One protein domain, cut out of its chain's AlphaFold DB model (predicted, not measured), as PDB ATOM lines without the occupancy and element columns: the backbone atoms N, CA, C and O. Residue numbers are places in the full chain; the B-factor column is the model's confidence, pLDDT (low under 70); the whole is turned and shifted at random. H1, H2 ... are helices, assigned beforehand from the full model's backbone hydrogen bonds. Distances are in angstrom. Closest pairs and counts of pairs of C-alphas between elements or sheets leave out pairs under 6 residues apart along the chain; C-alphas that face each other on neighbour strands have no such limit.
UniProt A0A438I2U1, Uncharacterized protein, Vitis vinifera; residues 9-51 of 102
ATOM      1  N   GLU A   9      28.611  18.054  60.833       58.94
ATOM      2  CA  GLU A   9      28.230  18.416  59.455       58.94
ATOM      3  C   GLU A   9      28.935  17.564  58.380       58.94
ATOM      4  O   GLU A   9      28.502  17.533  57.231       58.94
ATOM      5  N   GLU A  10      29.986  16.839  58.767       58.75
ATOM      6  CA  GLU A  10      30.791  15.943  57.937       58.75
ATOM      7  C   GLU A  10      30.195  14.529  57.803       58.75
ATOM      8  O   GLU A  10      30.356  13.897  56.762       58.75
ATOM      9  N   GLU A  11      29.453  14.038  58.803       59.31
ATOM     10  CA  GLU A  11      28.737  12.746  58.758       59.31
ATOM     11  C   GLU A  11      27.284  12.903  58.288       59.31
ATOM     12  O   GLU A  11      26.632  11.949  57.852       59.31
ATOM     13  N   PHE A  12      26.774  14.135  58.336       64.62
ATOM     14  CA  PHE A  12      25.457  14.514  57.838       64.62
ATOM     15  C   PHE A  12      25.201  14.123  56.368       64.62
ATOM     16  O   PHE A  12      24.115  13.609  56.094       64.62
ATOM     17  N   PRO A  13      26.141  14.289  55.412       63.62
ATOM     18  CA  PRO A  13      25.917  13.942  54.013       63.62
ATOM     19  C   PRO A  13      25.798  12.432  53.818       63.62
ATOM     20  O   PRO A  13      24.931  11.991  53.071       63.62
ATOM     21  N   PHE A  14      26.619  11.640  54.514       60.97
ATOM     22  CA  PHE A  14      26.608  10.179  54.412       60.97
ATOM     23  C   PHE A  14      25.351   9.594  55.045       60.97
ATOM     24  O   PHE A  14      24.634   8.841  54.395       60.97
ATOM     25  N   ASN A  15      24.992  10.055  56.245       68.50
ATOM     26  CA  ASN A  15      23.737   9.666  56.877       68.50
ATOM     27  C   ASN A  15      22.527  10.098  56.039       68.50
ATOM     28  O   ASN A  15      21.564   9.348  55.912       68.50
ATOM     29  N   LEU A  16      22.545  11.288  55.431       70.31
ATOM     30  CA  LEU A  16      21.467  11.732  54.548       70.31
ATOM     31  C   LEU A  16      21.370  10.856  53.291       70.31
ATOM     32  O   LEU A  16      20.266  10.472  52.911       70.31
ATOM     33  N   MET A  17      22.501  10.523  52.669       69.19
ATOM     34  CA  MET A  17      22.572   9.696  51.461       69.19
ATOM     35  C   MET A  17      22.147   8.249  51.732       69.19
ATOM     36  O   MET A  17      21.325   7.728  50.983       69.19
ATOM     37  N   ASP A  18      22.587   7.639  52.832       71.81
ATOM     38  CA  ASP A  18      22.188   6.280  53.229       71.81
ATOM     39  C   ASP A  18      20.690   6.212  53.565       71.81
ATOM     40  O   ASP A  18      19.968   5.303  53.138       71.81
ATOM     41  N   ASN A  19      20.172   7.233  54.255       73.06
ATOM     42  CA  ASN A  19      18.738   7.353  54.517       73.06
ATOM     43  C   ASN A  19      17.930   7.558  53.221       73.06
ATOM     44  O   ASN A  19      16.818   7.034  53.089       73.06
ATOM     45  N   LEU A  20      18.475   8.292  52.244       77.56
ATOM     46  CA  LEU A  20      17.873   8.466  50.920       77.56
ATOM     47  C   LEU A  20      17.928   7.181  50.093       77.56
ATOM     48  O   LEU A  20      16.963   6.881  49.388       77.56
ATOM     49  N   GLN A  21      19.001   6.401  50.198       78.38
ATOM     50  CA  GLN A  21      19.145   5.120  49.516       78.38
ATOM     51  C   GLN A  21      18.062   4.140  49.978       78.38
ATOM     52  O   GLN A  21      17.279   3.659  49.157       78.38
ATOM     53  N   GLY A  22      17.915   3.945  51.294       79.62
ATOM     54  CA  GLY A  22      16.862   3.085  51.844       79.62
ATOM     55  C   GLY A  22      15.452   3.571  51.489       79.62
ATOM     56  O   GLY A  22      14.550   2.781  51.189       79.62
ATOM     57  N   TRP A  23      15.246   4.890  51.449       76.94
ATOM     58  CA  TRP A  23      13.978   5.470  51.015       76.94
ATOM     59  C   TRP A  23      13.699   5.213  49.528       76.94
ATOM     60  O   TRP A  23      12.567   4.880  49.166       76.94
ATOM     61  N   THR A  24      14.721   5.312  48.678       80.31
ATOM     62  CA  THR A  24      14.635   5.064  47.233       80.31
ATOM     63  C   THR A  24      14.275   3.609  46.961       80.31
ATOM     64  O   THR A  24      13.296   3.341  46.262       80.31
ATOM     65  N   GLU A  25      14.955   2.663  47.609       79.81
ATOM     66  CA  GLU A  25      14.640   1.234  47.518       79.81
ATOM     67  C   GLU A  25      13.205   0.937  47.962       79.81
ATOM     68  O   GLU A  25      12.460   0.215  47.294       79.81
ATOM     69  N   GLN A  26      12.766   1.545  49.066       77.12
ATOM     70  CA  GLN A  26      11.396   1.385  49.536       77.12
ATOM     71  C   GLN A  26      10.375   1.946  48.535       77.12
ATOM     72  O   GLN A  26       9.285   1.389  48.386       77.12
ATOM     73  N   LYS A  27      10.686   3.054  47.854       77.81
ATOM     74  CA  LYS A  27       9.777   3.675  46.877       77.81
ATOM     75  C   LYS A  27       9.691   2.862  45.596       77.81
ATOM     76  O   LYS A  27       8.580   2.670  45.102       77.81
ATOM     77  N   LEU A  28      10.808   2.305  45.137       82.75
ATOM     78  CA  LEU A  28      10.845   1.371  44.012       82.75
ATOM     79  C   LEU A  28      10.037   0.103  44.314       82.75
ATOM     80  O   LEU A  28       9.181  -0.280  43.518       82.75
ATOM     81  N   ARG A  29      10.198  -0.480  45.513       81.19
ATOM     82  CA  ARG A  29       9.410  -1.645  45.958       81.19
ATOM     83  C   ARG A  29       7.909  -1.359  46.006       81.19
ATOM     84  O   ARG A  29       7.123  -2.161  45.515       81.19
ATOM     85  N   ARG A  30       7.493  -0.212  46.557       77.50
ATOM     86  CA  ARG A  30       6.068   0.183  46.612       77.50
ATOM     87  C   ARG A  30       5.447   0.380  45.234       77.50
ATOM     88  O   ARG A  30       4.253   0.156  45.083       77.50
ATOM     89  N   ARG A  31       6.238   0.826  44.258       76.06
ATOM     90  CA  ARG A  31       5.794   1.023  42.874       76.06
ATOM     91  C   ARG A  31       5.967  -0.230  42.004       76.06
ATOM     92  O   ARG A  31       5.635  -0.173  40.828       76.06
ATOM     93  N   GLY A  32       6.449  -1.344  42.566       75.62
ATOM     94  CA  GLY A  32       6.628  -2.606  41.839       75.62
ATOM     95  C   GLY A  32       7.628  -2.500  40.687       75.62
ATOM     96  O   GLY A  32       7.479  -3.184  39.678       75.62
ATOM     97  N   VAL A  33       8.612  -1.609  40.809       74.62
ATOM     98  CA  VAL A  33       9.544  -1.283  39.730       74.62
ATOM     99  C   VAL A  33      10.588  -2.384  39.593       74.62
ATOM    100  O   VAL A  33      11.373  -2.601  40.512       74.62
ATOM    101  N   GLN A  34      10.595  -3.061  38.445       76.69
ATOM    102  CA  GLN A  34      11.554  -4.130  38.124       76.69
ATOM    103  C   GLN A  34      12.520  -3.758  36.993       76.69
ATOM    104  O   GLN A  34      13.523  -4.435  36.804       76.69
ATOM    105  N   ASP A  35      12.229  -2.684  36.258       79.88
ATOM    106  CA  ASP A  35      12.960  -2.272  35.062       79.88
ATOM    107  C   ASP A  35      13.586  -0.876  35.223       79.88
ATOM    108  O   ASP A  35      13.018   0.008  35.880       79.88
ATOM    109  N   LEU A  36      14.753  -0.679  34.603       73.50
ATOM    110  CA  LEU A  36      15.548   0.545  34.700       73.50
ATOM    111  C   LEU A  36      14.791   1.768  34.162       73.50
ATOM    112  O   LEU A  36      14.829   2.826  34.791       73.50
ATOM    113  N   ALA A  37      14.046   1.634  33.061       74.25
ATOM    114  CA  ALA A  37      13.286   2.745  32.490       74.25
ATOM    115  C   ALA A  37      12.126   3.162  33.407       74.25
ATOM    116  O   ALA A  37      11.836   4.348  33.569       74.25
ATOM    117  N   THR A  38      11.508   2.194  34.085       77.44
ATOM    118  CA  THR A  38      10.455   2.466  35.071       77.44
ATOM    119  C   THR A  38      11.031   3.127  36.332       77.44
ATOM    120  O   THR A  38      10.407   4.026  36.894       77.44
ATOM    121  N   ALA A  39      12.239   2.748  36.761       79.38
ATOM    122  CA  ALA A  39      12.931   3.407  37.871       79.38
ATOM    123  C   ALA A  39      13.255   4.872  37.551       79.38
ATOM    124  O   ALA A  39      12.997   5.745  38.380       79.38
ATOM    125  N   MET A  40      13.735   5.150  36.336       77.69
ATOM    126  CA  MET A  40      14.000   6.512  35.863       77.69
ATOM    127  C   MET A  40      12.731   7.371  35.841       77.69
ATOM    128  O   MET A  40      12.729   8.447  36.433       77.69
ATOM    129  N   ALA A  41      11.624   6.868  35.285       80.44
ATOM    130  CA  ALA A  41      10.347   7.588  35.281       80.44
ATOM    131  C   ALA A  41       9.834   7.897  36.707       80.44
ATOM    132  O   ALA A  41       9.237   8.945  36.967       80.44
ATOM    133  N   VAL A  42      10.082   7.003  37.673       78.38
ATOM    134  CA  VAL A  42       9.759   7.244  39.087       78.38
ATOM    135  C   VAL A  42      10.633   8.345  39.683       78.38
ATOM    136  O   VAL A  42      10.088   9.203  40.383       78.38
ATOM    137  N   VAL A  43      11.941   8.339  39.408       80.50
ATOM    138  CA  VAL A  43      12.879   9.387  39.851       80.50
ATOM    139  C   VAL A  43      12.490  10.743  39.265       80.50
ATOM    140  O   VAL A  43      12.421  11.720  40.008       80.50
ATOM    141  N   GLU A  44      12.148  10.803  37.980       77.06
ATOM    142  CA  GLU A  44      11.676  12.026  37.323       77.06
ATOM    143  C   GLU A  44      10.411  12.559  38.009       77.06
ATOM    144  O   GLU A  44      10.416  13.689  38.505       77.06
ATOM    145  N   SER A  45       9.401  11.700  38.213       72.12
ATOM    146  CA  SER A  45       8.166  12.067  38.929       72.12
ATOM    147  C   SER A  45       8.388  12.512  40.382       72.12
ATOM    148  O   SER A  45       7.525  13.147  40.989       72.12
ATOM    149  N   LEU A  46       9.523  12.142  40.985       70.19
ATOM    150  CA  LEU A  46       9.866  12.518  42.351       70.19
ATOM    151  C   LEU A  46      10.323  13.976  42.442       70.19
ATOM    152  O   LEU A  46      10.016  14.669  43.414       70.19
ATOM    153  N   THR A  47      11.064  14.442  41.438       63.91
ATOM    154  CA  THR A  47      11.600  15.808  41.408       63.91
ATOM    155  C   THR A  47      10.512  16.868  41.215       63.91
ATOM    156  O   THR A  47      10.666  17.998  41.687       63.91
ATOM    157  N   ASP A  48       9.363  16.479  40.658       55.34
ATOM    158  CA  ASP A  48       8.199  17.348  40.462       55.34
ATOM    159  C   ASP A  48       7.527  17.790  41.775       55.34
ATOM    160  O   ASP A  48       6.882  18.838  41.822       55.34
ATOM    161  N   TYR A  49       7.749  17.081  42.890       55.06
ATOM    162  CA  TYR A  49       7.264  17.501  44.214       55.06
ATOM    163  C   TYR A  49       7.970  18.770  44.738       55.06
ATOM    164  O   TYR A  49       7.427  19.487  45.577       55.06
ATOM    165  N   LYS A  50       9.172  19.106  44.240       56.75
ATOM    166  CA  LYS A  50       9.994  20.204  44.789       56.75
ATOM    167  C   LYS A  50       9.709  21.585  44.178       56.75
ATOM    168  O   LYS A  50      10.304  22.568  44.612       56.75
ATOM    169  N   ARG A  51       8.792  21.688  43.206       53.00
ATOM    170  CA  ARG A  51       8.431  22.955  42.529       53.00
ATOM    171  C   ARG A  51       7.119  23.585  43.037       53.00
ATOM    172  O   ARG A  51       6.674  24.581  42.478       53.00
TER     173      ARG A  51
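This is residues 9 to 51 of the 102 residues of an uncharacterized protein of Vitis vinifera (UniProt A0A438I2U1). Two helices make an open V, meeting near the end of H1 and the beginning of H2, where a tight link joins them. The longer arm is H1, and its residues 12 to 23, with residues 9 to 11 before them, stick out free from the rest; H2 folds back as the second arm. The printed part has 43 residues, with two named helices in the order H1, H2 and no named strand, and its class is all helix. It is loose, with a radius of gyration of the C-alphas of 12.2 A, and spans 34 by 25 by 15 A.

Start at Glu 9 and go on to C-alpha 12 at (25.457, 14.514, 57.838), where H1 begins. From there H1, residues 12 to 30, runs 26.6 A to C-alpha 30 at (6.068, 0.183, 46.612). Pass residues 31 to 35 and find H2, residues 36 to 51, which runs 24.8 A to C-alpha 51 at (8.431, 22.955, 42.529).

Look at Leu 28 in H1 and Ala 39 in H2: their C-alphas are the closest of the two helices, 6.8 A apart. H1 and H2 are close but not clearly touching, with 2 pairs of C-alphas within 8 A. Their lines stand at a steep tilt of 61 degrees, and they run opposite ways. In H1 every O i to N i+4 pair is within hydrogen-bond range; in H2 8 of 12 are.

The C-alphas farthest apart are those of Glu 9 and Asp 35, at 35.4 A. The printed part has no cut, and its one link, H1 to H2, is tight. The mean pLDDT of the printed part is 72.0; look for values under 70 at residues 9 to 15, residue 17 and residues 47 to 51 of this model.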